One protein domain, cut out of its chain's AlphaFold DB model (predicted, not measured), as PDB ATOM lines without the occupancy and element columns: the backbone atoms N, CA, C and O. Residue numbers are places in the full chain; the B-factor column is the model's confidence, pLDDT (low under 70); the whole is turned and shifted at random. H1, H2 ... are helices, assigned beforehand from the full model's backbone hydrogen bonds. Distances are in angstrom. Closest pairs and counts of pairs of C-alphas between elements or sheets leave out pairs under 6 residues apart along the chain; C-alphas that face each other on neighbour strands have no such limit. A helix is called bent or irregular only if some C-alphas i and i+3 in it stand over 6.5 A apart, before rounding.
ATOM      1  N   GLY A   8     136.621 146.070 111.659       93.88
ATOM      2  CA  GLY A   8     136.972 144.646 111.620       93.88
ATOM      3  C   GLY A   8     138.254 144.355 110.826       93.88
ATOM      4  O   GLY A   8     139.062 143.519 111.223       93.88
ATOM      5  N   MET A   9     138.492 145.085 109.733       95.62
ATOM      6  CA  MET A   9     139.718 144.949 108.942       95.62
ATOM      7  C   MET A   9     140.896 145.706 109.570       95.62
ATOM      8  O   MET A   9     142.038 145.259 109.458       95.62
ATOM      9  N   GLU A  10     140.656 146.816 110.272       95.94
ATOM     10  CA  GLU A  10     141.696 147.454 111.090       95.94
ATOM     11  C   GLU A  10     142.214 146.491 112.175       95.94
ATOM     12  O   GLU A  10     143.430 146.331 112.311       95.94
ATOM     13  N   ILE A  11     141.316 145.769 112.853       95.75
ATOM     14  CA  ILE A  11     141.659 144.745 113.853       95.75
ATOM     15  C   ILE A  11     142.483 143.616 113.220       95.75
ATOM     16  O   ILE A  11     143.609 143.347 113.648       95.75
ATOM     17  N   VAL A  12     141.953 142.970 112.175       96.31
ATOM     18  CA  VAL A  12     142.598 141.801 111.543       96.31
ATOM     19  C   VAL A  12     143.922 142.170 110.874       96.31
ATOM     20  O   VAL A  12     144.838 141.357 110.818       96.31
ATOM     21  N   SER A  13     144.078 143.403 110.397       96.81
ATOM     22  CA  SER A  13     145.339 143.862 109.805       96.81
ATOM     23  C   SER A  13     146.367 144.339 110.835       96.81
ATOM     24  O   SER A  13     147.419 144.838 110.439       96.81
ATOM     25  N   ASN A  14     146.083 144.228 112.139       96.88
ATOM     26  CA  ASN A  14     146.894 144.817 113.203       96.88
ATOM     27  C   ASN A  14     147.228 146.290 112.893       96.88
ATOM     28  O   ASN A  14     148.395 146.698 112.836       96.88
ATOM     29  N   ALA A  15     146.190 147.070 112.581       95.50
ATOM     30  CA  ALA A  15     146.252 148.494 112.262       95.50
ATOM     31  C   ALA A  15     147.193 148.880 111.099       95.50
ATOM     32  O   ALA A  15     147.634 150.030 111.010       95.50
ATOM     33  N   ILE A  16     147.513 147.942 110.197       96.19
ATOM     34  CA  ILE A  16     148.134 148.262 108.901       96.19
ATOM     35  C   ILE A  16     147.149 149.073 108.057       96.19
ATOM     36  O   ILE A  16     147.527 150.092 107.480       96.19
ATOM     37  N   PHE A  17     145.885 148.651 108.034       96.12
ATOM     38  CA  PHE A  17     144.796 149.465 107.519       96.12
ATOM     39  C   PHE A  17     144.090 150.187 108.664       96.12
ATOM     40  O   PHE A  17     143.995 149.667 109.775       96.12
ATOM     41  N   LYS A  18     143.603 151.394 108.379       93.81
ATOM     42  CA  LYS A  18     142.907 152.258 109.333       93.81
ATOM     43  C   LYS A  18     141.474 152.474 108.883       93.81
ATOM     44  O   LYS A  18     141.254 152.777 107.708       93.81
ATOM     45  N   ALA A  19     140.529 152.322 109.801       94.12
ATOM     46  CA  ALA A  19     139.128 152.622 109.579       94.12
ATOM     47  C   ALA A  19     138.919 154.145 109.664       94.12
ATOM     48  O   ALA A  19     139.144 154.741 110.718       94.12
ATOM     49  N   PRO A  20     138.545 154.820 108.561       93.50
ATOM     50  CA  PRO A  20     138.386 156.261 108.576       93.50
ATOM     51  C   PRO A  20     136.994 156.663 109.068       93.50
ATOM     52  O   PRO A  20     135.966 156.120 108.647       93.50
ATOM     53  N   TRP A  21     136.963 157.731 109.857       91.31
ATOM     54  CA  TRP A  21     135.741 158.471 110.125       91.31
ATOM     55  C   TRP A  21     135.257 159.152 108.850       91.31
ATOM     56  O   TRP A  21     135.999 159.885 108.192       91.31
ATOM     57  N   HIS A  22     134.000 158.917 108.495       91.75
ATOM     58  CA  HIS A  22     133.388 159.527 107.325       91.75
ATOM     59  C   HIS A  22     131.970 159.991 107.641       91.75
ATOM     60  O   HIS A  22     131.251 159.384 108.430       91.75
ATOM     61  N   ARG A  23     131.563 161.090 107.005       93.06
ATOM     62  CA  ARG A  23     130.209 161.638 107.101       93.06
ATOM     63  C   ARG A  23     129.712 162.048 105.728       93.06
ATOM     64  O   ARG A  23     130.498 162.470 104.878       93.06
ATOM     65  N   VAL A  24     128.402 161.982 105.534       94.00
ATOM     66  CA  VAL A  24     127.737 162.541 104.355       94.00
ATOM     67  C   VAL A  24     127.060 163.841 104.769       94.00
ATOM     68  O   VAL A  24     126.354 163.881 105.771       94.00
ATOM     69  N   VAL A  25     127.298 164.909 104.010       95.12
ATOM     70  CA  VAL A  25     126.708 166.230 104.258       95.12
ATOM     71  C   VAL A  25     125.568 166.459 103.267       95.12
ATOM     72  O   VAL A  25     125.668 166.072 102.100       95.12
ATOM     73  N   THR A  26     124.479 167.065 103.734       95.62
ATOM     74  CA  THR A  26     123.321 167.406 102.903       95.62
ATOM     75  C   THR A  26     123.612 168.614 102.009       95.62
ATOM     76  O   THR A  26     124.457 169.454 102.315       95.62
ATOM     77  N   SER A  27     122.910 168.701 100.879       95.50
ATOM     78  CA  SER A  27     122.964 169.850  99.971       95.50
ATOM     79  C   SER A  27     121.572 170.455  99.844       95.50
ATOM     80  O   SER A  27     120.614 169.730  99.594       95.50
ATOM     81  N   ALA A  28     121.464 171.779  99.979       95.12
ATOM     82  CA  ALA A  28     120.198 172.494  99.797       95.12
ATOM     83  C   ALA A  28     119.733 172.528  98.330       95.12
ATOM     84  O   ALA A  28     118.553 172.703  98.056       95.12
ATOM     85  N   ASN A  29     120.662 172.353  97.384       95.56
ATOM     86  CA  ASN A  29     120.417 172.596  95.962       95.56
ATOM     87  C   ASN A  29     120.230 171.314  95.147       95.56
ATOM     88  O   ASN A  29     119.883 171.383  93.969       95.56
ATOM     89  N   LYS A  30     120.565 170.148  95.715       95.81
ATOM     90  CA  LYS A  30     120.588 168.897  94.955       95.81
ATOM     91  C   LYS A  30     120.422 167.674  95.846       95.81
ATOM     92  O   LYS A  30     121.154 167.503  96.818       95.81
ATOM     93  N   GLU A  31     119.536 166.782  95.426       95.81
ATOM     94  CA  GLU A  31     119.370 165.462  96.025       95.81
ATOM     95  C   GLU A  31     120.543 164.531  95.685       95.81
ATOM     96  O   GLU A  31     121.139 164.587  94.603       95.81
ATOM     97  N   ARG A  32     120.875 163.638  96.621       96.50
ATOM     98  CA  ARG A  32     121.924 162.632  96.453       96.50
ATOM     99  C   ARG A  32     121.405 161.272  96.895       96.50
ATOM    100  O   ARG A  32     121.061 161.097  98.058       96.50
ATOM    101  N   LEU A  33     121.465 160.300  95.991       95.81
ATOM    102  CA  LEU A  33     121.206 158.893  96.280       95.81
ATOM    103  C   LEU A  33     122.518 158.101  96.231       95.81
ATOM    104  O   LEU A  33     123.346 158.306  95.342       95.81
ATOM    105  N   SER A  34     122.714 157.194  97.185       96.69
ATOM    106  CA  SER A  34     123.832 156.246  97.185       96.69
ATOM    107  C   SER A  34     123.405 154.905  97.761       96.69
ATOM    108  O   SER A  34     122.638 154.874  98.718       96.69
ATOM    109  N   LEU A  35     123.963 153.822  97.222       96.75
ATOM    110  CA  LEU A  35     123.840 152.472  97.762       96.75
ATOM    111  C   LEU A  35     125.138 152.104  98.492       96.75
ATOM    112  O   LEU A  35     126.219 152.227  97.912       96.75
ATOM    113  N   ALA A  36     125.023 151.667  99.745       96.19
ATOM    114  CA  ALA A  36     126.134 151.138 100.531       96.19
ATOM    115  C   ALA A  36     125.969 149.625 100.701       96.19
ATOM    116  O   ALA A  36     124.865 149.140 100.935       96.19
ATOM    117  N   MET A  37     127.075 148.893 100.580       96.69
ATOM    118  CA  MET A  37     127.135 147.453 100.818       96.69
ATOM    119  C   MET A  37     128.233 147.179 101.838       96.69
ATOM    120  O   MET A  37     129.345 147.687 101.695       96.69
ATOM    121  N   PHE A  38     127.918 146.371 102.847       92.44
ATOM    122  CA  PHE A  38     128.845 145.999 103.909       92.44
ATOM    123  C   PHE A  38     129.206 144.523 103.766       92.44
ATOM    124  O   PHE A  38     128.325 143.671 103.681       92.44
ATOM    125  N   TYR A  39     130.505 144.232 103.728       93.00
ATOM    126  CA  TYR A  39     131.025 142.872 103.784       93.00
ATOM    127  C   TYR A  39     131.637 142.659 105.165       93.00
ATOM    128  O   TYR A  39     132.657 143.268 105.492       93.00
ATOM    129  N   GLN A  40     130.969 141.857 105.990       91.12
ATOM    130  CA  GLN A  40     131.310 141.653 107.395       91.12
ATOM    131  C   GLN A  40     131.395 140.152 107.706       91.12
ATOM    132  O   GLN A  40     130.684 139.368 107.072       91.12
ATOM    133  N   PRO A  41     132.261 139.735 108.650       91.69
ATOM    134  CA  PRO A  41     132.275 138.361 109.144       91.69
ATOM    135  C   PRO A  41     130.960 137.982 109.842       91.69
ATOM    136  O   PRO A  41     130.205 138.851 110.273       91.69
ATOM    137  N   GLU A  42     130.724 136.678 110.000       94.81
ATOM    138  CA  GLU A  42     129.616 136.155 110.808       94.81
ATOM    139  C   GLU A  42     129.745 136.626 112.278       94.81
ATOM    140  O   GLU A  42     130.867 136.637 112.802       94.81
ATOM    141  N   PRO A  43     128.641 136.991 112.960       94.62
ATOM    142  CA  PRO A  43     128.668 137.497 114.337       94.62
ATOM    143  C   PRO A  43     129.348 136.560 115.344       94.62
ATOM    144  O   PRO A  43     129.991 137.020 116.286       94.62
ATOM    145  N   GLU A  44     129.258 135.249 115.123       95.94
ATOM    146  CA  GLU A  44     129.779 134.209 116.012       95.94
ATOM    147  C   GLU A  44     131.297 133.998 115.867       95.94
ATOM    148  O   GLU A  44     131.898 133.183 116.573       95.94
ATOM    149  N   ARG A  45     131.948 134.704 114.936       96.31
ATOM    150  CA  ARG A  45     133.389 134.571 114.699       96.31
ATOM    151  C   ARG A  45     134.186 135.392 115.693       96.31
ATOM    152  O   ARG A  45     133.836 136.521 116.017       96.31
ATOM    153  N   ILE A  46     135.320 134.837 116.107       96.31
ATOM    154  CA  ILE A  46     136.348 135.572 116.838       96.31
ATOM    155  C   ILE A  46     137.319 136.173 115.820       96.31
ATOM    156  O   ILE A  46     137.817 135.462 114.943       96.31
ATOM    157  N   ILE A  47     137.593 137.467 115.946       95.44
ATOM    158  CA  ILE A  47     138.564 138.198 115.134       95.44
ATOM    159  C   ILE A  47     139.634 138.832 116.018       95.44
ATOM    160  O   ILE A  47     139.404 139.138 117.186       95.44
ATOM    161  N   GLY A  48     140.812 139.032 115.440       96.56
ATOM    162  CA  GLY A  48     141.966 139.627 116.097       96.56
ATOM    163  C   GLY A  48     143.171 139.653 115.156       96.56
ATOM    164  O   GLY A  48     143.087 139.117 114.041       96.56
ATOM    165  N   PRO A  49     144.291 140.262 115.574       97.62
ATOM    166  CA  PRO A  49     145.532 140.239 114.815       97.62
ATOM    167  C   PRO A  49     146.027 138.794 114.611       97.62
ATOM    168  O   PRO A  49     146.281 138.092 115.593       97.62
ATOM    169  N   PRO A  50     146.205 138.311 113.368       95.94
ATOM    170  CA  PRO A  50     146.797 137.004 113.129       95.94
ATOM    171  C   PRO A  50     148.268 137.027 113.552       95.94
ATOM    172  O   PRO A  50     148.968 138.016 113.329       95.94
ATOM    173  N   GLY A  51     148.766 135.920 114.111       95.75
ATOM    174  CA  GLY A  51     150.118 135.857 114.683       95.75
ATOM    175  C   GLY A  51     151.242 136.243 113.712       95.75
ATOM    176  O   GLY A  51     152.246 136.802 114.131       95.75
ATOM    177  N   VAL A  52     151.049 136.046 112.404       96.88
ATOM    178  CA  VAL A  52     152.012 136.461 111.364       96.88
ATOM    179  C   VAL A  52     152.180 137.984 111.246       96.88
ATOM    180  O   VAL A  52     153.170 138.441 110.681       96.88
ATOM    181  N   LEU A  53     151.229 138.768 111.762       96.75
ATOM    182  CA  LEU A  53     151.265 140.236 111.798       96.75
ATOM    183  C   LEU A  53     151.662 140.790 113.178       96.75
ATOM    184  O   LEU A  53     151.611 142.008 113.383       96.75
ATOM    185  N   VAL A  54     152.038 139.917 114.116       97.12
ATOM    186  CA  VAL A  54     152.459 140.273 115.476       97.12
ATOM    187  C   VAL A  54     153.934 139.920 115.647       97.12
ATOM    188  O   VAL A  54     154.331 138.766 115.527       97.12
ATOM    189  N   HIS A  55     154.763 140.924 115.923       94.62
ATOM    190  CA  HIS A  55     156.207 140.759 116.124       94.62
ATOM    191  C   HIS A  55     156.771 141.917 116.962       94.62
ATOM    192  O   HIS A  55     156.089 142.912 117.168       94.62
ATOM    193  N   GLU A  56     158.037 141.870 117.385       93.75
ATOM    194  CA  GLU A  56     158.635 142.874 118.293       93.75
ATOM    195  C   GLU A  56     158.421 144.336 117.856       93.75
ATOM    196  O   GLU A  56     158.055 145.187 118.657       93.75
ATOM    197  N   LYS A  57     158.575 144.635 116.559       93.56
ATOM    198  CA  LYS A  57     158.366 145.996 116.018       93.56
ATOM    199  C   LYS A  57     156.893 146.406 115.864       93.56
ATOM    200  O   LYS A  57     156.614 147.548 115.512       93.56
ATOM    201  N   ARG A  58     155.964 145.466 116.026       92.06
ATOM    202  CA  ARG A  58     154.516 145.645 115.875       92.06
ATOM    203  C   ARG A  58     153.808 144.623 116.772       92.06
ATOM    204  O   ARG A  58     153.385 143.572 116.279       92.06
ATOM    205  N   PRO A  59     153.730 144.891 118.085       95.62
ATOM    206  CA  PRO A  59     152.982 144.032 118.991       95.62
ATOM    207  C   PRO A  59     151.498 143.998 118.596       95.62
ATOM    208  O   PRO A  59     151.042 144.757 117.732       95.62
ATOM    209  N   ALA A  60     150.737 143.093 119.204       96.50
ATOM    210  CA  ALA A  60     149.292 143.079 119.027       96.50
ATOM    211  C   ALA A  60     148.712 144.406 119.541       96.50
ATOM    212  O   ALA A  60     148.955 144.784 120.684       96.50
ATOM    213  N   MET A  61     147.969 145.115 118.691       96.19
ATOM    214  CA  MET A  61     147.292 146.366 119.065       96.19
ATOM    215  C   MET A  61     145.817 146.164 119.411       96.19
ATOM    216  O   MET A  61     145.156 147.103 119.838       96.19
ATOM    217  N   PHE A  62     145.292 144.955 119.228       96.31
ATOM    218  CA  PHE A  62     143.898 144.616 119.491       96.31
ATOM    219  C   PHE A  62     143.824 143.249 120.163       96.31
ATOM    220  O   PHE A  62     144.612 142.359 119.828       96.31
ATOM    221  N   LYS A  63     142.879 143.077 121.091       95.56
ATOM    222  CA  LYS A  63     142.599 141.769 121.701       95.56
ATOM    223  C   LYS A  63     141.729 140.936 120.747       95.56
ATOM    224  O   LYS A  63     141.168 141.455 119.781       95.56
ATOM    225  N   ASN A  64     141.616 139.638 121.015       94.56
ATOM    226  CA  ASN A  64     140.678 138.778 120.293       94.56
ATOM    227  C   ASN A  64     139.251 139.034 120.796       94.56
ATOM    228  O   ASN A  64     139.020 138.971 122.002       94.56
ATOM    229  N   TYR A  65     138.306 139.276 119.887       90.81
ATOM    230  CA  TYR A  65     136.907 139.565 120.224       90.81
ATOM    231  C   TYR A  65     135.924 138.824 119.331       90.81
ATOM    232  O   TYR A  65     136.203 138.559 118.163       90.81
ATOM    233  N   LEU A  66     134.747 138.542 119.887       94.88
ATOM    234  CA  LEU A  66     133.587 138.089 119.130       94.88
ATOM    235  C   LEU A  66     133.070 139.245 118.264       94.88
ATOM    236  O   LEU A  66     132.895 140.360 118.758       94.88
ATOM    237  N   VAL A  67     132.805 138.998 116.983       94.62
ATOM    238  CA  VAL A  67     132.301 140.022 116.046       94.62
ATOM    239  C   VAL A  67     130.988 140.619 116.547       94.62
ATOM    240  O   VAL A  67     130.788 141.830 116.449       94.62
ATOM    241  N   GLN A  68     130.136 139.798 117.163       94.94
ATOM    242  CA  GLN A  68     128.907 140.250 117.805       94.94
ATOM    243  C   GLN A  68     129.148 141.340 118.861       94.94
ATOM    244  O   GLN A  68     128.375 142.286 118.918       94.94
ATOM    245  N   THR A  69     130.245 141.289 119.624       92.62
ATOM    246  CA  THR A  69     130.560 142.312 120.639       92.62
ATOM    247  C   THR A  69     130.712 143.704 120.025       92.62
ATOM    248  O   THR A  69     130.242 144.680 120.605       92.62
ATOM    249  N   LEU A  70     131.320 143.806 118.837       91.19
ATOM    250  CA  LEU A  70     131.396 145.075 118.106       91.19
ATOM    251  C   LEU A  70     130.011 145.522 117.630       91.19
ATOM    252  O   LEU A  70     129.691 146.702 117.715       91.19
ATOM    253  N   GLY A  71     129.191 144.585 117.145       91.00
ATOM    254  CA  GLY A  71     127.825 144.868 116.702       91.00
ATOM    255  C   GLY A  71     126.932 145.396 117.826       91.00
ATOM    256  O   GLY A  71     126.239 146.394 117.633       91.00
ATOM    257  N   ASP A  72     126.997 144.770 119.001       93.75
ATOM    258  CA  ASP A  72     126.178 145.121 120.164       93.75
ATOM    259  C   ASP A  72     126.546 146.505 120.724       93.75
ATOM    260  O   ASP A  72     125.663 147.284 121.077       93.75
ATOM    261  N   GLY A  73     127.840 146.845 120.759       94.19
ATOM    262  CA  GLY A  73     128.322 148.134 121.272       94.19
ATOM    263  C   GLY A  73     128.366 149.276 120.252       94.19
ATOM    264  O   GLY A  73     128.645 150.416 120.626       94.19
ATOM    265  N   TYR A  74     128.111 149.004 118.968       92.69
ATOM    266  CA  TYR A  74     128.271 149.989 117.892       92.69
ATOM    267  C   TYR A  74     127.397 151.233 118.090       92.69
ATOM    268  O   TYR A  74     127.870 152.360 117.931       92.69
ATOM    269  N   TRP A  75     126.122 151.046 118.444       94.38
ATOM    270  CA  TRP A  75     125.181 152.160 118.584       94.38
ATOM    271  C   TRP A  75     125.483 153.039 119.795       94.38
ATOM    272  O   TRP A  75     125.369 154.261 119.694       94.38
ATOM    273  N   ASP A  76     125.925 152.438 120.898       96.81
ATOM    274  CA  ASP A  76     126.318 153.169 122.103       96.81
ATOM    275  C   ASP A  76     127.596 153.976 121.859       96.81
ATOM    276  O   ASP A  76     127.646 155.166 122.176       96.81
ATOM    277  N   ALA A  77     128.594 153.373 121.202       95.19
ATOM    278  CA  ALA A  77     129.811 154.069 120.791       95.19
ATOM    279  C   ALA A  77     129.501 155.239 119.842       95.19
ATOM    280  O   ALA A  77     129.968 156.361 120.050       95.19
ATOM    281  N   PHE A  78     128.637 155.012 118.844       92.62
ATOM    282  CA  PHE A  78     128.193 156.056 117.924       92.62
ATOM    283  C   PHE A  78     127.496 157.211 118.658       92.62
ATOM    284  O   PHE A  78     127.779 158.376 118.373       92.62
ATOM    285  N   ALA A  79     126.616 156.907 119.616       95.44
ATOM    286  CA  ALA A  79     125.930 157.914 120.422       95.44
ATOM    287  C   ALA A  79     126.895 158.703 121.325       95.44
ATOM    288  O   ALA A  79     126.713 159.907 121.509       95.44
ATOM    289  N   ALA A  80     127.934 158.045 121.846       95.62
ATOM    290  CA  ALA A  80     129.007 158.680 122.608       95.62
ATOM    291  C   ALA A  80     129.970 159.506 121.732       95.62
ATOM    292  O   ALA A  80     130.736 160.313 122.258       95.62
ATOM    293  N   GLY A  81     129.923 159.341 120.404       92.94
ATOM    294  CA  GLY A  81     130.853 159.977 119.473       92.94
ATOM    295  C   GLY A  81     132.251 159.356 119.498       92.94
ATOM    296  O   GLY A  81     133.214 160.033 119.139       92.94
ATOM    297  N   ASP A  82     132.355 158.097 119.921       92.50
ATOM    298  CA  ASP A  82     133.615 157.377 120.077       92.50
ATOM    299  C   ASP A  82     133.737 156.222 119.071       92.50
ATOM    300  O   ASP A  82     132.753 155.750 118.493       92.50
ATOM    301  N   CYS A  83     134.966 155.776 118.831       91.12
ATOM    302  CA  CYS A  83     135.243 154.626 117.979       91.12
ATOM    303  C   CYS A  83     134.831 153.353 118.724       91.12
ATOM    304  O   CYS A  83     135.172 153.193 119.894       91.12
ATOM    305  N   THR A  84     134.147 152.412 118.072       94.19
ATOM    306  CA  THR A  84     133.636 151.211 118.755       94.19
ATOM    307  C   THR A  84     134.764 150.379 119.365       94.19
ATOM    308  O   THR A  84     134.622 149.865 120.475       94.19
ATOM    309  N   VAL A  85     135.917 150.296 118.692       93.69
ATOM    310  CA  VAL A  85     137.092 149.586 119.229       93.69
ATOM    311  C   VAL A  85     137.709 150.242 120.470       93.69
ATOM    312  O   VAL A  85     138.326 149.542 121.272       93.69
ATOM    313  N   ASP A  86     137.549 151.552 120.639       92.38
ATOM    314  CA  ASP A  86     138.042 152.280 121.811       92.38
ATOM    315  C   ASP A  86     137.011 152.233 122.938       92.38
ATOM    316  O   ASP A  86     137.338 151.829 124.053       92.38
ATOM    317  N   PHE A  87     135.744 152.501 122.612       94.38
ATOM    318  CA  PHE A  87     134.612 152.443 123.536       94.38
ATOM    319  C   PHE A  87     134.509 151.088 124.258       94.38
ATOM    320  O   PHE A  87     134.253 151.023 125.460       94.38
ATOM    321  N   LEU A  88     134.754 149.990 123.536       94.06
ATOM    322  CA  LEU A  88     134.709 148.627 124.075       94.06
ATOM    323  C   LEU A  88     136.057 148.131 124.630       94.06
ATOM    324  O   LEU A  88     136.171 146.958 124.993       94.06
ATOM    325  N   ASN A  89     137.080 148.991 124.696       93.44
ATOM    326  CA  ASN A  89     138.446 148.647 125.116       93.44
ATOM    327  C   ASN A  89     139.048 147.455 124.342       93.44
ATOM    328  O   ASN A  89     139.776 146.625 124.902       93.44
ATOM    329  N   VAL A  90     138.718 147.364 123.049       93.56
ATOM    330  CA  VAL A  90     139.204 146.321 122.135       93.56
ATOM    331  C   VAL A  90     140.647 146.579 121.731       93.56
ATOM    332  O   VAL A  90     141.448 145.643 121.609       93.56
ATOM    333  N   ARG A  91     140.979 147.854 121.518       93.62
ATOM    334  CA  ARG A  91     142.352 148.299 121.313       93.62
ATOM    335  C   ARG A  91     143.135 148.137 122.619       93.62
ATOM    336  O   ARG A  91     142.669 148.530 123.682       93.62
ATOM    337  N   ILE A  92     144.312 147.523 122.528       93.00
ATOM    338  CA  ILE A  92     145.192 147.297 123.677       93.00
ATOM    339  C   ILE A  92     145.817 148.634 124.063       93.00
ATOM    340  O   ILE A  92     146.552 149.234 123.274       93.00
ATOM    341  N   ASN A  93     145.542 149.067 125.289       79.56
ATOM    342  CA  ASN A  93     146.111 150.273 125.871       79.56
ATOM    343  C   ASN A  93     147.155 149.830 126.892       79.56
ATOM    344  O   ASN A  93     146.811 149.470 128.016       79.56
ATOM    345  N   ALA A  94     148.427 149.835 126.481       61.41
ATOM    346  CA  ALA A  94     149.530 149.246 127.241       61.41
ATOM    347  C   ALA A  94     149.607 149.731 128.698       61.41
ATOM    348  O   ALA A  94     149.932 148.934 129.562       61.41
ATOM    349  N   GLU A  95     149.268 150.992 128.976       56.34
ATOM    350  CA  GLU A  95     149.295 151.572 130.327       56.34
ATOM    351  C   GLU A  95     148.113 151.095 131.196       56.34
ATOM    352  O   GLU A  95     148.303 150.682 132.340       56.34
ATOM    353  N   ALA A  96     146.898 151.078 130.639       59.06
ATOM    354  CA  ALA A  96     145.679 150.708 131.361       59.06
ATOM    355  C   ALA A  96     145.553 149.190 131.584       59.06
ATOM    356  O   ALA A  96     145.100 148.747 132.643       59.06
ATOM    357  N   ASP A  97     145.983 148.383 130.610       57.34
ATOM    358  CA  ASP A  97     145.911 146.923 130.699       57.34
ATOM    359  C   ASP A  97     146.945 146.369 131.710       57.34
ATOM    360  O   ASP A  97     146.627 145.442 132.459       57.34
ATOM    361  N   THR A  98     148.130 146.993 131.852       58.31
ATOM    362  CA  THR A  98     149.106 146.616 132.899       58.31
ATOM    363  C   THR A  98     148.639 146.923 134.323       58.31
ATOM    364  O   THR A  98     148.956 146.170 135.245       58.31
ATOM    365  N   GLU A  99     147.872 147.998 134.539       55.78
ATOM    366  CA  GLU A  99     147.312 148.312 135.864       55.78
ATOM    367  C   GLU A  99     146.206 147.330 136.274       55.78
ATOM    368  O   GLU A  99     146.101 146.964 137.450       55.78
ATOM    369  N   LEU A 100     145.395 146.875 135.316       57.50
ATOM    370  CA  LEU A 100     144.362 145.859 135.533       57.50
ATOM    371  C   LEU A 100     144.972 144.492 135.869       57.50
ATOM    372  O   LEU A 100     144.537 143.856 136.834       57.50
ATOM    373  N   GLU A 101     146.009 144.068 135.143       55.41
ATOM    374  CA  GLU A 101     146.746 142.837 135.459       55.41
ATOM    375  C   GLU A 101     147.458 142.931 136.815       55.41
ATOM    376  O   GLU A 101     147.346 142.020 137.639       55.41
ATOM    377  N   GLY A 102     148.107 144.062 137.111       54.03
ATOM    378  CA  GLY A 102     148.750 144.299 138.407       54.03
ATOM    379  C   GLY A 102     147.769 144.234 139.583       54.03
ATOM    380  O   GLY A 102     148.080 143.653 140.623       54.03
ATOM    381  N   ARG A 103     146.549 144.758 139.416       54.97
ATOM    382  CA  ARG A 103     145.481 144.673 140.429       54.97
ATOM    383  C   ARG A 103     144.927 143.261 140.602       54.97
ATOM    384  O   ARG A 103     144.669 142.860 141.737       54.97
ATOM    385  N   ALA A 104     144.768 142.504 139.517       53.22
ATOM    386  CA  ALA A 104     144.302 141.119 139.579       53.22
ATOM    387  C   ALA A 104     145.312 140.193 140.286       53.22
ATOM    388  O   ALA A 104     144.908 139.284 141.009       53.22
ATOM    389  N   VAL A 105     146.616 140.452 140.138       57.28
ATOM    390  CA  VAL A 105     147.675 139.707 140.842       57.28
ATOM    391  C   VAL A 105     147.696 140.025 142.341       57.28
ATOM    392  O   VAL A 105     147.864 139.118 143.153       57.28
ATOM    393  N   VAL A 106     147.482 141.285 142.734       58.66
ATOM    394  CA  VAL A 106     147.462 141.689 144.155       58.66
ATOM    395  C   VAL A 106     146.217 141.174 144.890       58.66
ATOM    396  O   VAL A 106     146.290 140.904 146.081       58.66
ATOM    397  N   ALA A 107     145.087 140.993 144.200       58.31
ATOM    398  CA  ALA A 107     143.849 140.487 144.799       58.31
ATOM    399  C   ALA A 107     143.850 138.969 145.091       58.31
ATOM    400  O   ALA A 107     142.969 138.494 145.805       58.31
ATOM    401  N   ASN A 108     144.817 138.219 144.552       51.06
ATOM    402  CA  ASN A 108     144.929 136.763 144.707       51.06
ATOM    403  C   ASN A 108     146.027 136.318 145.701       51.06
ATOM    404  O   ASN A 108     146.355 135.131 145.726       51.06
TER     405      ASN A 108
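AT A GLANCE: This is residues 8 to 108 of the 109 residues of an uncharacterized protein of Triticum turgidum subsp. durum (UniProt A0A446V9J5). Little regular structure: a small body of loops holds H1, H2 and H3, while a long loop arm at one end, residues 25 to 31 and 33 to 38, and residues 98 to 108 at the other stick out. The 101 printed residues have four named helices, H1 to H4, no named strand, and 36 residues in named elements: all helix. It is a loose rod, 64 by 30 by 28 A, radius of gyration of the C-alphas 17.4 A.

HOW THE PARTS SIT: Start at H1, residues 8 to 12; it is close to but not clearly touching H2, residues 67 to 80, at the C-alphas of Gly 8 and Val 67, their closest, 7.9 A apart. Next, H2 touches H3, residues 84 to 87; their closest C-alphas, Ala 77 and Thr 84, are 5.2 A apart. H4, residues 94 to 106, is apart from H1, H2 and H3. Residues 46 to 47 pair antiparallel with 65 to 66. Every O i to N i+4 pair is within hydrogen-bond range in H1, 8 of 10 in H2 and 8 of 9 in H4; H3 is too short for one.

IN THESE COORDINATES: Find C-alpha 8 at (136.972, 144.646, 111.620), where H1 begins. H2 runs 20.1 A and is irregular, with C-alphas 72 and 75 7.3 A apart. H4 runs 18.6 A to C-alpha 106 at (147.462, 141.689, 144.155).

THE WHOLE: The C-alphas farthest apart, Asn 29 and Asn 108, are 65.3 A apart. The printed part has no cut; the link H1 to H2, 54 residues, is long. Residues 94 to 108 have pLDDT under 70.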